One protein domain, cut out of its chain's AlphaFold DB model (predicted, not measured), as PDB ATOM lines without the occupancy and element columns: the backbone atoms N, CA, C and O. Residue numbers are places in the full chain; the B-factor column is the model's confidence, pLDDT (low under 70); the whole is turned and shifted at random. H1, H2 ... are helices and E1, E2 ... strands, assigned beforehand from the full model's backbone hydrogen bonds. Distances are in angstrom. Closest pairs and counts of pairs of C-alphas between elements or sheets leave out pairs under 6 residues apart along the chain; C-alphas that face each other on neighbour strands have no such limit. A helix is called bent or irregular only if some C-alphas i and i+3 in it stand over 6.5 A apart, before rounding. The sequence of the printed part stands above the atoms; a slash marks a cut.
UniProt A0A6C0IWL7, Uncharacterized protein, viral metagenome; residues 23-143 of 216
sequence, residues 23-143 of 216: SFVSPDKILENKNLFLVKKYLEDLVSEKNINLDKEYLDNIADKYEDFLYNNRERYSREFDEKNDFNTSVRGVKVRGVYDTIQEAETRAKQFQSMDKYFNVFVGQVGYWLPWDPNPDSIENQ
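AT A GLANCE: This is residues 23 to 143 of the 216 residues of an uncharacterized protein of viral metagenome (UniProt A0A6C0IWL7). The model shows two well-separated lobes, joined by the two links at residues 26 to 33 and 85 to 92: a helical arm of H1, H2 and the bent H3, and a second lobe where H4 and the short strand E3 pack beside a two-stranded ladder of E1 and E2. In the helical arm the chain runs out along H1, folds back through H2, and turns about a right angle within H3, whose residues 71 to 77 stick out. The printed part has 121 residues with four named helices and three named strands, in the order E1 H1 H2 H3 E2 H4 E3; the sheet E1 - E2 is antiparallel and the class is mixed, helices and strands. The whole is only just loose, close to extended, with a radius of gyration of the C-alphas of 20.4 A, and only just elongated, spanning 65 by 33 by 23 A.

HOW THE PARTS SIT: Begin at E1, residues 23 to 25, and E2, residues 93 to 100: they are antiparallel neighbours at 174 degrees, with N 25 and O 93 2.9 A apart and N 95 and O 23 2.8 A apart, both within hydrogen-bond range. Look next at H4, residues 103 to 116, whose closest C-alphas to E2 are those of Ala 106 and Tyr 100, 5.8 A apart. E3, residues 123 to 126, pairs with no named strand; E2 and E3 are near each other, with 8 pairs of C-alphas within 10 A. The closest C-alphas of H4 and E3 are those of Ala 106 and Val 124, 6.8 A apart. Then move to H1, residues 34 to 50, which is apart from E2, E3 and H4. H1 only just touches H2, residues 56 to 60, with 3 pairs of C-alphas within 8 A, through its residues 40 to 44 alone; the closest are those of Lys 40 and Leu 59, 7.1 A. H3, residues 62 to 84, was assigned as one helix by its hydrogen bonds but is bent: C-alphas 72 and 75 are 8.0 A apart, and its arms H3a, residues 62 to 72, and H3b, residues 75 to 84, are about perpendicular at 88 degrees. H1 and H3a are close but not clearly touching, with the C-alphas of Lys 40 and Ile 62 7.4 A apart. In H1, H2, H3a, H3b and H4 every O i to N i+4 pair is within hydrogen-bond range.

IN THESE COORDINATES: Find C-alpha 23 at (22.795, -43.871, -19.538), where E1 begins. From C-alpha 34 at (44.007, -46.796, -28.469) H1 runs 23.6 A; E2 runs 21.1 A, H4 19.8 A, H3a 15.5 A and H3b 14.5 A. E3 ends at C-alpha 126, (16.400, -41.121, -7.354).

THE WHOLE: The C-alphas of Asn 51 and Asp 101, the two farthest apart, are 65.7 A from each other. The printed part has no cut, and no link is long. Residues 127 to 143 hold no named element. Mean pLDDT of the printed part is 78.3; among the residues under 70 are 26 to 34 and 85 to 92.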
ATOM      1  N   SER A  23      21.746 -43.056 -18.926       87.69
ATOM      2  CA  SER A  23      22.795 -43.871 -19.538       87.69
ATOM      3  C   SER A  23      24.060 -43.057 -19.700       87.69
ATOM      4  O   SER A  23      24.013 -41.890 -20.095       87.69
ATOM      5  N   PHE A  24      25.185 -43.698 -19.420       85.75
ATOM      6  CA  PHE A  24      26.500 -43.092 -19.521       85.75
ATOM      7  C   PHE A  24      27.206 -43.585 -20.781       85.75
ATOM      8  O   PHE A  24      27.100 -44.752 -21.165       85.75
ATOM      9  N   VAL A  25      27.931 -42.674 -21.421       72.06
ATOM     10  CA  VAL A  25      28.882 -42.988 -22.482       72.06
ATOM     11  C   VAL A  25      30.249 -42.567 -21.977       72.06
ATOM     12  O   VAL A  25      30.535 -41.372 -21.871       72.06
ATOM     13  N   SER A  26      31.077 -43.563 -21.663       63.91
ATOM     14  CA  SER A  26      32.494 -43.352 -21.405       63.91
ATOM     15  C   SER A  26      33.310 -43.950 -22.554       63.91
ATOM     16  O   SER A  26      33.104 -45.123 -22.884       63.91
ATOM     17  N   PRO A  27      34.227 -43.183 -23.171       55.28
ATOM     18  CA  PRO A  27      35.092 -43.683 -24.241       55.28
ATOM     19  C   PRO A  27      36.008 -44.836 -23.790       55.28
ATOM     20  O   PRO A  27      36.497 -45.587 -24.630       55.28
ATOM     21  N   ASP A  28      36.184 -45.019 -22.480       54.97
ATOM     22  CA  ASP A  28      37.113 -45.988 -21.890       54.97
ATOM     23  C   ASP A  28      36.625 -47.451 -21.948       54.97
ATOM     24  O   ASP A  28      37.410 -48.365 -21.717       54.97
ATOM     25  N   LYS A  29      35.336 -47.701 -22.237       52.66
ATOM     26  CA  LYS A  29      34.721 -49.043 -22.122       52.66
ATOM     27  C   LYS A  29      34.706 -49.875 -23.417       52.66
ATOM     28  O   LYS A  29      34.393 -51.057 -23.355       52.66
ATOM     29  N   ILE A  30      34.984 -49.285 -24.586       48.97
ATOM     30  CA  ILE A  30      34.693 -49.921 -25.897       48.97
ATOM     31  C   ILE A  30      35.958 -50.251 -26.709       48.97
ATOM     32  O   ILE A  30      35.901 -51.041 -27.650       48.97
ATOM     33  N   LEU A  31      37.115 -49.693 -26.361       48.50
ATOM     34  CA  LEU A  31      38.356 -49.874 -27.114       48.50
ATOM     35  C   LEU A  31      39.480 -50.238 -26.145       48.50
ATOM     36  O   LEU A  31      39.619 -49.582 -25.114       48.50
ATOM     37  N   GLU A  32      40.324 -51.219 -26.507       53.34
ATOM     38  CA  GLU A  32      41.705 -51.238 -26.000       53.34
ATOM     39  C   GLU A  32      42.213 -49.808 -26.079       53.34
ATOM     40  O   GLU A  32      42.016 -49.166 -27.116       53.34
ATOM     41  N   ASN A  33      42.773 -49.289 -24.984       63.22
ATOM     42  CA  ASN A  33      43.159 -47.891 -24.892       63.22
ATOM     43  C   ASN A  33      44.024 -47.555 -26.114       63.22
ATOM     44  O   ASN A  33      45.194 -47.923 -26.185       63.22
ATOM     45  N   LYS A  34      43.414 -46.926 -27.130       68.31
ATOM     46  CA  LYS A  34      44.007 -46.796 -28.469       68.31
ATOM     47  C   LYS A  34      45.346 -46.082 -28.371       68.31
ATOM     48  O   LYS A  34      46.273 -46.383 -29.113       68.31
ATOM     49  N   ASN A  35      45.450 -45.177 -27.403       71.00
ATOM     50  CA  ASN A  35      46.677 -44.479 -27.078       71.00
ATOM     51  C   ASN A  35      47.731 -45.420 -26.488       71.00
ATOM     52  O   ASN A  35      48.874 -45.338 -26.908       71.00
ATOM     53  N   LEU A  36      47.372 -46.350 -25.597       80.19
ATOM     54  CA  LEU A  36      48.297 -47.372 -25.090       80.19
ATOM     55  C   LEU A  36      48.815 -48.277 -26.216       80.19
ATOM     56  O   LEU A  36      50.015 -48.525 -26.294       80.19
ATOM     57  N   PHE A  37      47.942 -48.704 -27.133       80.19
ATOM     58  CA  PHE A  37      48.349 -49.476 -28.311       80.19
ATOM     59  C   PHE A  37      49.303 -48.681 -29.220       80.19
ATOM     60  O   PHE A  37      50.359 -49.181 -29.607       80.19
ATOM     61  N   LEU A  38      48.965 -47.426 -29.536       81.00
ATOM     62  CA  LEU A  38      49.811 -46.550 -30.355       81.00
ATOM     63  C   LEU A  38      51.151 -46.241 -29.674       81.00
ATOM     64  O   LEU A  38      52.179 -46.220 -30.346       81.00
ATOM     65  N   VAL A  39      51.163 -46.050 -28.352       84.56
ATOM     66  CA  VAL A  39      52.386 -45.854 -27.562       84.56
ATOM     67  C   VAL A  39      53.239 -47.117 -27.568       84.56
ATOM     68  O   VAL A  39      54.444 -47.014 -27.779       84.56
ATOM     69  N   LYS A  40      52.642 -48.306 -27.415       85.25
ATOM     70  CA  LYS A  40      53.370 -49.575 -27.546       85.25
ATOM     71  C   LYS A  40      54.059 -49.667 -28.910       85.25
ATOM     72  O   LYS A  40      55.253 -49.940 -28.958       85.25
ATOM     73  N   LYS A  41      53.347 -49.360 -30.001       86.81
ATOM     74  CA  LYS A  41      53.923 -49.349 -31.359       86.81
ATOM     75  C   LYS A  41      55.027 -48.318 -31.541       86.81
ATOM     76  O   LYS A  41      56.088 -48.656 -32.049       86.81
ATOM     77  N   TYR A  42      54.832 -47.107 -31.035       86.06
ATOM     78  CA  TYR A  42      55.879 -46.092 -31.033       86.06
ATOM     79  C   TYR A  42      57.139 -46.548 -30.280       86.06
ATOM     80  O   TYR A  42      58.250 -46.310 -30.747       86.06
ATOM     81  N   LEU A  43      56.987 -47.210 -29.129       85.38
ATOM     82  CA  LEU A  43      58.121 -47.723 -28.360       85.38
ATOM     83  C   LEU A  43      58.836 -48.873 -29.083       85.38
ATOM     84  O   LEU A  43      60.063 -48.911 -29.067       85.38
ATOM     85  N   GLU A  44      58.098 -49.767 -29.748       84.25
ATOM     86  CA  GLU A  44      58.664 -50.820 -30.607       84.25
ATOM     87  C   GLU A  44      59.496 -50.220 -31.758       84.25
ATOM     88  O   GLU A  44      60.640 -50.638 -31.980       84.25
ATOM     89  N   ASP A  45      58.965 -49.202 -32.441       84.06
ATOM     90  CA  ASP A  45      59.661 -48.497 -33.524       84.06
ATOM     91  C   ASP A  45      60.900 -47.760 -32.996       84.06
ATOM     92  O   ASP A  45      61.986 -47.854 -33.564       84.06
ATOM     93  N   LEU A  46      60.786 -47.085 -31.851       83.44
ATOM     94  CA  LEU A  46      61.872 -46.308 -31.259       83.44
ATOM     95  C   LEU A  46      63.018 -47.185 -30.733       83.44
ATOM     96  O   LEU A  46      64.186 -46.811 -30.870       83.44
ATOM     97  N   VAL A  47      62.711 -48.354 -30.166       82.62
ATOM     98  CA  VAL A  47      63.719 -49.364 -29.797       82.62
ATOM     99  C   VAL A  47      64.441 -49.877 -31.042       82.62
ATOM    100  O   VAL A  47      65.669 -49.984 -31.029       82.62
ATOM    101  N   SER A  48      63.703 -50.103 -32.131       77.94
ATOM    102  CA  SER A  48      64.248 -50.596 -33.400       77.94
ATOM    103  C   SER A  48      65.114 -49.558 -34.128       77.94
ATOM    104  O   SER A  48      66.161 -49.902 -34.671       77.94
ATOM    105  N   GLU A  49      64.716 -48.281 -34.125       76.75
ATOM    106  CA  GLU A  49      65.400 -47.205 -34.854       76.75
ATOM    107  C   GLU A  49      66.553 -46.562 -34.074       76.75
ATOM    108  O   GLU A  49      67.572 -46.195 -34.660       76.75
ATOM    109  N   LYS A  50      66.402 -46.386 -32.753       71.62
ATOM    110  CA  LYS A  50      67.373 -45.654 -31.916       71.62
ATOM    111  C   LYS A  50      68.229 -46.549 -31.027       71.62
ATOM    112  O   LYS A  50      69.010 -46.027 -30.232       71.62
ATOM    113  N   ASN A  51      68.120 -47.869 -31.188       65.62
ATOM    114  CA  ASN A  51      68.930 -48.871 -30.494       65.62
ATOM    115  C   ASN A  51      68.885 -48.704 -28.961       65.62
ATOM    116  O   ASN A  51      69.895 -48.819 -28.263       65.62
ATOM    117  N   ILE A  52      67.703 -48.360 -28.440       74.94
ATOM    118  CA  ILE A  52      67.477 -48.246 -27.000       74.94
ATOM    119  C   ILE A  52      67.369 -49.651 -26.429       74.94
ATOM    120  O   ILE A  52      66.594 -50.467 -26.913       74.94
ATOM    121  N   ASN A  53      68.133 -49.922 -25.375       70.00
ATOM    122  CA  ASN A  53      68.143 -51.225 -24.731       70.00
ATOM    123  C   ASN A  53      66.929 -51.356 -23.794       70.00
ATOM    124  O   ASN A  53      67.043 -51.167 -22.583       70.00
ATOM    125  N   LEU A  54      65.753 -51.596 -24.375       74.50
ATOM    126  CA  LEU A  54      64.540 -51.940 -23.642       74.50
ATOM    127  C   LEU A  54      64.229 -53.412 -23.882       74.50
ATOM    128  O   LEU A  54      64.176 -53.864 -25.025       74.50
ATOM    129  N   ASP A  55      64.049 -54.155 -22.796       79.25
ATOM    130  CA  ASP A  55      63.877 -55.596 -22.891       79.25
ATOM    131  C   ASP A  55      62.559 -55.944 -23.590       79.25
ATOM    132  O   ASP A  55      61.518 -55.330 -23.330       79.25
ATOM    133  N   LYS A  56      62.586 -56.937 -24.479       75.44
ATOM    134  CA  LYS A  56      61.418 -57.277 -25.305       75.44
ATOM    135  C   LYS A  56      60.258 -57.783 -24.447       75.44
ATOM    136  O   LYS A  56      59.112 -57.398 -24.655       75.44
ATOM    137  N   GLU A  57      60.586 -58.531 -23.397       78.38
ATOM    138  CA  GLU A  57      59.640 -58.975 -22.371       78.38
ATOM    139  C   GLU A  57      58.986 -57.795 -21.628       78.38
ATOM    140  O   GLU A  57      57.825 -57.864 -21.219       78.38
ATOM    141  N   TYR A  58      59.702 -56.675 -21.476       80.12
ATOM    142  CA  TYR A  58      59.163 -55.470 -20.851       80.12
ATOM    143  C   TYR A  58      58.132 -54.776 -21.753       80.12
ATOM    144  O   TYR A  58      57.114 -54.303 -21.251       80.12
ATOM    145  N   LEU A  59      58.376 -54.735 -23.067       80.38
ATOM    146  CA  LEU A  59      57.450 -54.177 -24.062       80.38
ATOM    147  C   LEU A  59      56.202 -55.040 -24.253       80.38
ATOM    148  O   LEU A  59      55.101 -54.513 -24.431       80.38
ATOM    149  N   ASP A  60      56.360 -56.360 -24.207       81.00
ATOM    150  CA  ASP A  60      55.242 -57.281 -24.384       81.00
ATOM    151  C   ASP A  60      54.229 -57.147 -23.240       81.00
ATOM    152  O   ASP A  60      53.031 -57.041 -23.511       81.00
ATOM    153  N   ASN A  61      54.718 -56.997 -22.003       84.06
ATOM    154  CA  ASN A  61      53.911 -56.842 -20.784       84.06
ATOM    155  C   ASN A  61      53.681 -55.375 -20.372       84.06
ATOM    156  O   ASN A  61      53.418 -55.075 -19.205       84.06
ATOM    157  N   ILE A  62      53.814 -54.425 -21.303       82.62
ATOM    158  CA  ILE A  62      53.712 -52.997 -20.973       82.62
ATOM    159  C   ILE A  62      52.312 -52.590 -20.504       82.62
ATOM    160  O   ILE A  62      52.186 -51.650 -19.726       82.62
ATOM    161  N   ALA A  63      51.276 -53.307 -20.948       79.12
ATOM    162  CA  ALA A  63      49.899 -53.066 -20.532       79.12
ATOM    163  C   ALA A  63      49.699 -53.379 -19.042       79.12
ATOM    164  O   ALA A  63      49.234 -52.520 -18.300       79.12
ATOM    165  N   ASP A  64      50.149 -54.548 -18.587       82.12
ATOM    166  CA  ASP A  64      50.009 -54.962 -17.186       82.12
ATOM    167  C   ASP A  64      50.817 -54.051 -16.251       82.12
ATOM    168  O   ASP A  64      50.325 -53.583 -15.227       82.12
ATOM    169  N   LYS A  65      52.040 -53.687 -16.657       82.62
ATOM    170  CA  LYS A  65      52.873 -52.739 -15.896       82.62
ATOM    171  C   LYS A  65      52.281 -51.338 -15.854       82.62
ATOM    172  O   LYS A  65      52.471 -50.617 -14.874       82.62
ATOM    173  N   TYR A  66      51.609 -50.927 -16.926       81.12
ATOM    174  CA  TYR A  66      50.904 -49.657 -16.964       81.12
ATOM    175  C   TYR A  66      49.723 -49.654 -15.986       81.12
ATOM    176  O   TYR A  66      49.555 -48.671 -15.266       81.12
ATOM    177  N   GLU A  67      48.976 -50.753 -15.873       78.38
ATOM    178  CA  GLU A  67      47.914 -50.891 -14.870       78.38
ATOM    179  C   GLU A  67      48.458 -50.836 -13.433       78.38
ATOM    180  O   GLU A  67      47.948 -50.066 -12.613       78.38
ATOM    181  N   ASP A  68      49.558 -51.537 -13.140       83.12
ATOM    182  CA  ASP A  68      50.232 -51.465 -11.833       83.12
ATOM    183  C   ASP A  68      50.730 -50.044 -11.514       83.12
ATOM    184  O   ASP A  68      50.631 -49.544 -10.386       83.12
ATOM    185  N   PHE A  69      51.271 -49.356 -12.521       82.06
ATOM    186  CA  PHE A  69      51.713 -47.972 -12.394       82.06
ATOM    187  C   PHE A  69      50.539 -47.027 -12.124       82.06
ATOM    188  O   PHE A  69      50.651 -46.146 -11.262       82.06
ATOM    189  N   LEU A  70      49.419 -47.210 -12.829       78.75
ATOM    190  CA  LEU A  70      48.199 -46.446 -12.606       78.75
ATOM    191  C   LEU A  70      47.651 -46.694 -11.204       78.75
ATOM    192  O   LEU A  70      47.290 -45.731 -10.539       78.75
ATOM    193  N   TYR A  71      47.617 -47.933 -10.718       76.19
ATOM    194  CA  TYR A  71      47.117 -48.225  -9.374       76.19
ATOM    195  C   TYR A  71      47.830 -47.391  -8.297       76.19
ATOM    196  O   TYR A  71      47.187 -46.812  -7.425       76.19
ATOM    197  N   ASN A  72      49.151 -47.245  -8.419       80.88
ATOM    198  CA  ASN A  72      49.965 -46.520  -7.444       80.88
ATOM    199  C   ASN A  72      49.986 -44.997  -7.644       80.88
ATOM    200  O   ASN A  72      50.179 -44.256  -6.683       80.88
ATOM    201  N   ASN A  73      49.840 -44.510  -8.882       80.75
ATOM    202  CA  ASN A  73      50.134 -43.109  -9.205       80.75
ATOM    203  C   ASN A  73      48.972 -42.315  -9.814       80.75
ATOM    204  O   ASN A  73      49.123 -41.113 -10.053       80.75
ATOM    205  N   ARG A  74      47.821 -42.947 -10.067       75.25
ATOM    206  CA  ARG A  74      46.664 -42.334 -10.743       75.25
ATOM    207  C   ARG A  74      46.250 -41.011 -10.111       75.25
ATOM    208  O   ARG A  74      46.080 -40.032 -10.823       75.25
ATOM    209  N   GLU A  75      46.151 -40.955  -8.788       72.31
ATOM    210  CA  GLU A  75      45.684 -39.757  -8.083       72.31
ATOM    211  C   GLU A  75      46.664 -38.576  -8.196       72.31
ATOM    212  O   GLU A  75      46.256 -37.423  -8.343       72.31
ATOM    213  N   ARG A  76      47.973 -38.859  -8.190       80.50
ATOM    214  CA  ARG A  76      49.022 -37.844  -8.341       80.50
ATOM    215  C   ARG A  76      49.028 -37.255  -9.749       80.50
ATOM    216  O   ARG A  76      49.044 -36.036  -9.895       80.50
ATOM    217  N   TYR A  77      49.030 -38.110 -10.768       77.75
ATOM    218  CA  TYR A  77      49.127 -37.653 -12.153       77.75
ATOM    219  C   TYR A  77      47.809 -37.108 -12.696       77.75
ATOM    220  O   TYR A  77      47.854 -36.237 -13.556       77.75
ATOM    221  N   SER A  78      46.657 -37.540 -12.169       69.06
ATOM    222  CA  SER A  78      45.372 -36.898 -12.478       69.06
ATOM    223  C   SER A  78      45.408 -35.424 -12.088       69.06
ATOM    224  O   SER A  78      45.113 -34.569 -12.907       69.06
ATOM    225  N   ARG A  79      45.885 -35.116 -10.878       72.31
ATOM    226  CA  ARG A  79      45.996 -33.736 -10.394       72.31
ATOM    227  C   ARG A  79      46.943 -32.891 -11.242       72.31
ATOM    228  O   ARG A  79      46.597 -31.786 -11.631       72.31
ATOM    229  N   GLU A  80      48.113 -33.438 -11.574       79.12
ATOM    230  CA  GLU A  80      49.082 -32.756 -12.442       79.12
ATOM    231  C   GLU A  80      48.523 -32.525 -13.858       79.12
ATOM    232  O   GLU A  80      48.831 -31.523 -14.503       79.12
ATOM    233  N   PHE A  81      47.697 -33.448 -14.352       69.62
ATOM    234  CA  PHE A  81      47.019 -33.314 -15.634       69.62
ATOM    235  C   PHE A  81      45.911 -32.256 -15.583       69.62
ATOM    236  O   PHE A  81      45.827 -31.436 -16.493       69.62
ATOM    237  N   ASP A  82      45.104 -32.226 -14.524       64.88
ATOM    238  CA  ASP A  82      44.020 -31.253 -14.351       64.88
ATOM    239  C   ASP A  82      44.563 -29.821 -14.221       64.88
ATOM    240  O   ASP A  82      44.048 -28.902 -14.862       64.88
ATOM    241  N   GLU A  83      45.665 -29.650 -13.482       74.81
ATOM    242  CA  GLU A  83      46.401 -28.383 -13.361       74.81
ATOM    243  C   GLU A  83      46.979 -27.906 -14.700       74.81
ATOM    244  O   GLU A  83      47.052 -26.705 -14.955       74.81
ATOM    245  N   LYS A  84      47.387 -28.833 -15.574       73.44
ATOM    246  CA  LYS A  84      47.949 -28.516 -16.896       73.44
ATOM    247  C   LYS A  84      46.901 -28.221 -17.967       73.44
ATOM    248  O   LYS A  84      47.250 -27.609 -18.972       73.44
ATOM    249  N   ASN A  85      45.662 -28.679 -17.799       58.75
ATOM    250  CA  ASN A  85      44.622 -28.596 -18.831       58.75
ATOM    251  C   ASN A  85      43.531 -27.559 -18.530       58.75
ATOM    252  O   ASN A  85      42.456 -27.629 -19.130       58.75
ATOM    253  N   ASP A  86      43.775 -26.617 -17.612       58.59
ATOM    254  CA  ASP A  86      42.798 -25.595 -17.210       58.59
ATOM    255  C   ASP A  86      41.400 -26.201 -16.935       58.59
ATOM    256  O   ASP A  86      40.371 -25.646 -17.322       58.59
ATOM    257  N   PHE A  87      41.356 -27.386 -16.307       51.91
ATOM    258  CA  PHE A  87      40.131 -28.134 -15.973       51.91
ATOM    259  C   PHE A  87      39.210 -28.544 -17.146       51.91
ATOM    260  O   PHE A  87      38.086 -28.994 -16.911       51.91
ATOM    261  N   ASN A  88      39.654 -28.478 -18.404       46.78
ATOM    262  CA  ASN A  88      38.894 -29.031 -19.531       46.78
ATOM    263  C   ASN A  88      39.152 -30.541 -19.671       46.78
ATOM    264  O   ASN A  88      40.157 -30.972 -20.233       46.78
ATOM    265  N   THR A  89      38.233 -31.360 -19.155       53.41
ATOM    266  CA  THR A  89      38.340 -32.827 -19.178       53.41
ATOM    267  C   THR A  89      37.798 -33.460 -20.470       53.41
ATOM    268  O   THR A  89      36.937 -32.912 -21.163       53.41
ATOM    269  N   SER A  90      38.300 -34.666 -20.760       54.75
ATOM    270  CA  SER A  90      37.821 -35.619 -21.766       54.75
ATOM    271  C   SER A  90      36.304 -35.819 -21.684       54.75
ATOM    272  O   SER A  90      35.766 -36.302 -20.692       54.75
ATOM    273  N   VAL A  91      35.606 -35.422 -22.746       57.06
ATOM    274  CA  VAL A  91      34.141 -35.367 -22.812       57.06
ATOM    275  C   VAL A  91      33.516 -36.709 -22.416       57.06
ATOM    276  O   VAL A  91      33.627 -37.700 -23.139       57.06
ATOM    277  N   ARG A  92      32.824 -36.730 -21.275       68.69
ATOM    278  CA  ARG A  92      31.972 -37.841 -20.838       68.69
ATOM    279  C   ARG A  92      30.518 -37.486 -21.118       68.69
ATOM    280  O   ARG A  92      30.100 -36.350 -20.905       68.69
ATOM    281  N   GLY A  93      29.749 -38.451 -21.612       77.38
ATOM    282  CA  GLY A  93      28.351 -38.239 -21.975       77.38
ATOM    283  C   GLY A  93      27.405 -38.786 -20.916       77.38
ATOM    284  O   GLY A  93      27.490 -39.961 -20.568       77.38
ATOM    285  N   VAL A  94      26.456 -37.965 -20.467       87.06
ATOM    286  CA  VAL A  94      25.267 -38.426 -19.743       87.06
ATOM    287  C   VAL A  94      24.040 -38.217 -20.624       87.06
ATOM    288  O   VAL A  94      23.854 -37.152 -21.214       87.06
ATOM    289  N   LYS A  95      23.198 -39.243 -20.737       90.50
ATOM    290  CA  LYS A  95      21.919 -39.170 -21.443       90.50
ATOM    291  C   LYS A  95      20.782 -39.400 -20.460       90.50
ATOM    292  O   LYS A  95      20.611 -40.510 -19.964       90.50
ATOM    293  N   VAL A  96      19.970 -38.366 -20.254       91.94
ATOM    294  CA  VAL A  96      18.697 -38.463 -19.531       91.94
ATOM    295  C   VAL A  96      17.645 -39.025 -20.484       91.94
ATOM    296  O   VAL A  96      17.363 -38.427 -21.522       91.94
ATOM    297  N   ARG A  97      17.105 -40.209 -20.179       88.81
ATOM    298  CA  ARG A  97      16.134 -40.918 -21.035       88.81
ATOM    299  C   ARG A  97      14.682 -40.695 -20.627       88.81
ATOM    300  O   ARG A  97      13.788 -40.912 -21.438       88.81
ATOM    301  N   GLY A  98      14.454 -40.232 -19.405       92.12
ATOM    302  CA  GLY A  98      13.133 -39.897 -18.893       92.12
ATOM    303  C   GLY A  98      13.158 -39.714 -17.385       92.12
ATOM    304  O   GLY A  98      14.077 -40.194 -16.721       92.12
ATOM    305  N   VAL A  99      12.148 -39.016 -16.874       94.62
ATOM    306  CA  VAL A  99      11.918 -38.803 -15.446       94.62
ATOM    307  C   VAL A  99      10.484 -39.235 -15.134       94.62
ATOM    308  O   VAL A  99       9.583 -38.963 -15.931       94.62
ATOM    309  N   TYR A 100      10.290 -39.933 -14.019       95.19
ATOM    310  CA  TYR A 100       9.062 -40.639 -13.659       95.19
ATOM    311  C   TYR A 100       8.701 -40.422 -12.187       95.19
ATOM    312  O   TYR A 100       9.559 -40.123 -11.353       95.19
ATOM    313  N   ASP A 101       7.422 -40.604 -11.863       93.19
ATOM    314  CA  ASP A 101       6.909 -40.417 -10.503       93.19
ATOM    315  C   ASP A 101       7.120 -41.668  -9.637       93.19
ATOM    316  O   ASP A 101       7.450 -41.567  -8.458       93.19
ATOM    317  N   THR A 102       6.980 -42.862 -10.224       92.50
ATOM    318  CA  THR A 102       7.081 -44.141  -9.502       92.50
ATOM    319  C   THR A 102       8.274 -44.971  -9.963       92.50
ATOM    320  O   THR A 102       8.649 -44.952 -11.138       92.50
ATOM    321  N   ILE A 103       8.843 -45.752  -9.040       90.19
ATOM    322  CA  ILE A 103       9.954 -46.659  -9.346       90.19
ATOM    323  C   ILE A 103       9.539 -47.737 -10.353       90.19
ATOM    324  O   ILE A 103      10.280 -48.003 -11.293       90.19
ATOM    325  N   GLN A 104       8.319 -48.280 -10.240       90.88
ATOM    326  CA  GLN A 104       7.845 -49.328 -11.152       90.88
ATOM    327  C   GLN A 104       7.712 -48.818 -12.592       90.88
ATOM    328  O   GLN A 104       7.992 -49.546 -13.551       90.88
ATOM    329  N   GLU A 105       7.287 -47.563 -12.765       92.25
ATOM    330  CA  GLU A 105       7.244 -46.927 -14.079       92.25
ATOM    331  C   GLU A 105       8.658 -46.751 -14.644       92.25
ATOM    332  O   GLU A 105       8.903 -47.135 -15.792       92.25
ATOM    333  N   ALA A 106       9.595 -46.247 -13.835       91.94
ATOM    334  CA  ALA A 106      10.988 -46.075 -14.233       91.94
ATOM    335  C   ALA A 106      11.645 -47.408 -14.632       91.94
ATOM    336  O   ALA A 106      12.255 -47.488 -15.695       91.94
ATOM    337  N   GLU A 107      11.447 -48.474 -13.854       90.00
ATOM    338  CA  GLU A 107      11.944 -49.828 -14.143       90.00
ATOM    339  C   GLU A 107      11.350 -50.398 -15.435       90.00
ATOM    340  O   GLU A 107      12.066 -50.932 -16.286       90.00
ATOM    341  N   THR A 108      10.037 -50.247 -15.635       90.75
ATOM    342  CA  THR A 108       9.364 -50.709 -16.859       90.75
ATOM    343  C   THR A 108       9.923 -49.997 -18.091       90.75
ATOM    344  O   THR A 108      10.175 -50.617 -19.129       90.75
ATOM    345  N   ARG A 109      10.166 -48.689 -17.978       91.44
ATOM    346  CA  ARG A 109      10.761 -47.878 -19.044       91.44
ATOM    347  C   ARG A 109      12.236 -48.200 -19.246       91.44
ATOM    348  O   ARG A 109      12.667 -48.282 -20.391       91.44
ATOM    349  N   ALA A 110      12.991 -48.457 -18.181       89.56
ATOM    350  CA  ALA A 110      14.382 -48.894 -18.255       89.56
ATOM    351  C   ALA A 110      14.509 -50.222 -19.012       89.56
ATOM    352  O   ALA A 110      15.308 -50.312 -19.943       89.56
ATOM    353  N   LYS A 111      13.638 -51.199 -18.724       88.50
ATOM    354  CA  LYS A 111      13.533 -52.464 -19.477       88.50
ATOM    355  C   LYS A 111      13.224 -52.233 -20.954       88.50
ATOM    356  O   LYS A 111      13.815 -52.874 -21.820       88.50
ATOM    357  N   GLN A 112      12.324 -51.295 -21.256       89.31
ATOM    358  CA  GLN A 112      12.018 -50.911 -22.634       89.31
ATOM    359  C   GLN A 112      13.226 -50.260 -23.329       89.31
ATOM    360  O   GLN A 112      13.507 -50.559 -24.484       89.31
ATOM    361  N   PHE A 113      13.968 -49.387 -22.645       89.38
ATOM    362  CA  PHE A 113      15.185 -48.788 -23.197       89.38
ATOM    363  C   PHE A 113      16.276 -49.834 -23.438       89.38
ATOM    364  O   PHE A 113      16.892 -49.811 -24.499       89.38
ATOM    365  N   GLN A 114      16.450 -50.783 -22.517       86.00
ATOM    366  CA  GLN A 114      17.411 -51.881 -22.647       86.00
ATOM    367  C   GLN A 114      17.061 -52.831 -23.803       86.00
ATOM    368  O   GLN A 114      17.953 -53.366 -24.462       86.00
ATOM    369  N   SER A 115      15.770 -53.050 -24.080       84.81
ATOM    370  CA  SER A 115      15.350 -53.888 -25.209       84.81
ATOM    371  C   SER A 115      15.561 -53.207 -26.563       84.81
ATOM    372  O   SER A 115      15.869 -53.884 -27.544       84.81
ATOM    373  N   MET A 116      15.440 -51.876 -26.613       84.88
ATOM    374  CA  MET A 116      15.738 -51.079 -27.807       84.88
ATOM    375  C   MET A 116      17.245 -50.917 -28.044       84.88
ATOM    376  O   MET A 116      17.676 -50.863 -29.194       84.88
ATOM    377  N   ASP A 117      18.039 -50.833 -26.977       79.62
ATOM    378  CA  ASP A 117      19.463 -50.516 -27.022       79.62
ATOM    379  C   ASP A 117      20.257 -51.433 -26.082       79.62
ATOM    380  O   ASP A 117      20.349 -51.199 -24.879       79.62
ATOM    381  N   LYS A 118      20.845 -52.490 -26.656       78.19
ATOM    382  CA  LYS A 118      21.643 -53.483 -25.919       78.19
ATOM    383  C   LYS A 118      23.067 -53.017 -25.607       78.19
ATOM    384  O   LYS A 118      23.768 -53.703 -24.870       78.19
ATOM    385  N   TYR A 119      23.516 -51.910 -26.201       74.38
ATOM    386  CA  TYR A 119      24.907 -51.467 -26.098       74.38
ATOM    387  C   TYR A 119      25.172 -50.635 -24.846       74.38
ATOM    388  O   TYR A 119      26.303 -50.605 -24.365       74.38
ATOM    389  N   PHE A 120      24.149 -49.967 -24.313       79.31
ATOM    390  CA  PHE A 120      24.295 -49.076 -23.168       79.31
ATOM    391  C   PHE A 120      23.467 -49.558 -21.989       79.31
ATOM    392  O   PHE A 120      22.274 -49.816 -22.120       79.31
ATOM    393  N   ASN A 121      24.094 -49.587 -20.816       86.31
ATOM    394  CA  ASN A 121      23.401 -49.868 -19.567       86.31
ATOM    395  C   ASN A 121      22.449 -48.714 -19.216       86.31
ATOM    396  O   ASN A 121      22.769 -47.531 -19.408       86.31
ATOM    397  N   VAL A 122      21.268 -49.064 -18.708       88.50
ATOM    398  CA  VAL A 122      20.279 -48.106 -18.208       88.50
ATOM    399  C   VAL A 122      20.258 -48.159 -16.692       88.50
ATOM    400  O   VAL A 122      20.009 -49.205 -16.106       88.50
ATOM    401  N   PHE A 123      20.505 -47.015 -16.069       90.19
ATOM    402  CA  PHE A 123      20.505 -46.851 -14.623       90.19
ATOM    403  C   PHE A 123      19.244 -46.109 -14.196       90.19
ATOM    404  O   PHE A 123      18.847 -45.143 -14.850       90.19
ATOM    405  N   VAL A 124      18.632 -46.543 -13.097       91.06
ATOM    406  CA  VAL A 124      17.521 -45.839 -12.447       91.06
ATOM    407  C   VAL A 124      18.068 -45.163 -11.196       91.06
ATOM    408  O   VAL A 124      18.629 -45.828 -10.330       91.06
ATOM    409  N   GLY A 125      17.938 -43.842 -11.123       90.69
ATOM    410  CA  GLY A 125      18.391 -43.029  -9.996       90.69
ATOM    411  C   GLY A 125      17.241 -42.272  -9.347       90.69
ATOM    412  O   GLY A 125      16.269 -41.931 -10.023       90.69
ATOM    413  N   GLN A 126      17.346 -41.992  -8.049       89.62
ATOM    414  CA  GLN A 126      16.400 -41.121  -7.354       89.62
ATOM    415  C   GLN A 126      16.759 -39.650  -7.604       89.62
ATOM    416  O   GLN A 126      17.922 -39.261  -7.521       89.62
ATOM    417  N   VAL A 127      15.761 -38.832  -7.933       91.62
ATOM    418  CA  VAL A 127      15.936 -37.395  -8.174       91.62
ATOM    419  C   VAL A 127      16.102 -36.669  -6.841       91.62
ATOM    420  O   VAL A 127      15.365 -36.934  -5.894       91.62
ATOM    421  N   GLY A 128      17.064 -35.747  -6.789       86.56
ATOM    422  CA  GLY A 128      17.383 -34.951  -5.600       86.56
ATOM    423  C   GLY A 128      18.398 -35.593  -4.653       86.56
ATOM    424  O   GLY A 128      18.689 -35.012  -3.616       86.56
ATOM    425  N   TYR A 129      18.955 -36.750  -5.021       86.81
ATOM    426  CA  TYR A 129      20.001 -37.440  -4.266       86.81
ATOM    427  C   TYR A 129      21.315 -37.461  -5.037       86.81
ATOM    428  O   TYR A 129      21.340 -37.525  -6.270       86.81
ATOM    429  N   TRP A 130      22.418 -37.460  -4.297       84.31
ATOM    430  CA  TRP A 130      23.752 -37.615  -4.860       84.31
ATOM    431  C   TRP A 130      23.991 -39.068  -5.270       84.31
ATOM    432  O   TRP A 130      23.844 -39.989  -4.470       84.31
ATOM    433  N   LEU A 131      24.362 -39.274  -6.534       84.81
ATOM    434  CA  LEU A 131      24.610 -40.595  -7.110       84.81
ATOM    435  C   LEU A 131      26.045 -40.693  -7.645       84.81
ATOM    436  O   LEU A 131      26.582 -39.698  -8.143       84.81
ATOM    437  N   PRO A 132      26.669 -41.884  -7.582       81.88
ATOM    438  CA  PRO A 132      27.991 -42.102  -8.151       81.88
ATOM    439  C   PRO A 132      27.975 -41.906  -9.672       81.88
ATOM    440  O   PRO A 132      27.023 -42.274 -10.363       81.88
ATOM    441  N   TRP A 133      29.055 -41.337 -10.201       78.94
ATOM    442  CA  TRP A 133      29.220 -41.098 -11.633       78.94
ATOM    443  C   TRP A 133      29.624 -42.382 -12.381       78.94
ATOM    444  O   TRP A 133      30.626 -42.994 -12.021       78.94
ATOM    445  N   ASP A 134      28.882 -42.750 -13.438       79.12
ATOM    446  CA  ASP A 134      29.092 -43.957 -14.272       79.12
ATOM    447  C   ASP A 134      29.429 -45.229 -13.455       79.12
ATOM    448  O   ASP A 134      30.515 -45.801 -13.610       79.12
ATOM    449  N   PRO A 135      28.526 -45.676 -12.557       80.50
ATOM    450  CA  PRO A 135      28.781 -46.827 -11.699       80.50
ATOM    451  C   PRO A 135      28.981 -48.104 -12.525       80.50
ATOM    452  O   PRO A 135      28.395 -48.282 -13.598       80.50
ATOM    453  N   ASN A 136      29.809 -49.022 -12.019       76.69
ATOM    454  CA  ASN A 136      29.976 -50.329 -12.647       76.69
ATOM    455  C   ASN A 136      28.680 -51.151 -12.463       76.69
ATOM    456  O   ASN A 136      28.284 -51.346 -11.310       76.69
ATOM    457  N   PRO A 137      28.032 -51.648 -13.538       76.88
ATOM    458  CA  PRO A 137      26.813 -52.455 -13.437       76.88
ATOM    459  C   PRO A 137      26.914 -53.630 -12.463       76.88
ATOM    460  O   PRO A 137      25.949 -53.909 -11.763       76.88
ATOM    461  N   ASP A 138      28.084 -54.265 -12.375       73.00
ATOM    462  CA  ASP A 138      28.295 -55.450 -11.531       73.00
ATOM    463  C   ASP A 138      28.377 -55.118 -10.034       73.00
ATOM    464  O   ASP A 138      28.257 -55.996  -9.184       73.00
ATOM    465  N   SER A 139      28.604 -53.846  -9.695       72.69
ATOM    466  CA  SER A 139      28.668 -53.378  -8.304       72.69
ATOM    467  C   SER A 139      27.315 -52.925  -7.748       72.69
ATOM    468  O   SER A 139      27.245 -52.489  -6.602       72.69
ATOM    469  N   ILE A 140      26.245 -53.002  -8.546       77.25
ATOM    470  CA  ILE A 140      24.913 -52.518  -8.172       77.25
ATOM    471  C   ILE A 140      24.093 -53.671  -7.594       77.25
ATOM    472  O   ILE A 140      23.902 -54.693  -8.244       77.25
ATOM    473  N   GLU A 141      23.562 -53.482  -6.385       66.81
ATOM    474  CA  GLU A 141      22.815 -54.520  -5.658       66.81
ATOM    475  C   GLU A 141      21.560 -55.000  -6.406       66.81
ATOM    476  O   GLU A 141      21.289 -56.196  -6.464       66.81
ATOM    477  N   ASN A 142      20.813 -54.079  -7.020       74.06
ATOM    478  CA  ASN A 142      19.573 -54.381  -7.743       74.06
ATOM    479  C   ASN A 142      19.801 -54.435  -9.260       74.06
ATOM    480  O   ASN A 142      19.165 -53.711 -10.027       74.06
ATOM    481  N   GLN A 143      20.747 -55.267  -9.696       76.25
ATOM    482  CA  GLN A 143      20.999 -55.501 -11.116       76.25
ATOM    483  C   GLN A 143      19.893 -56.378 -11.722       76.25
ATOM    484  O   GLN A 143      19.663 -57.507 -11.291       76.25
TER     485      GLN A 143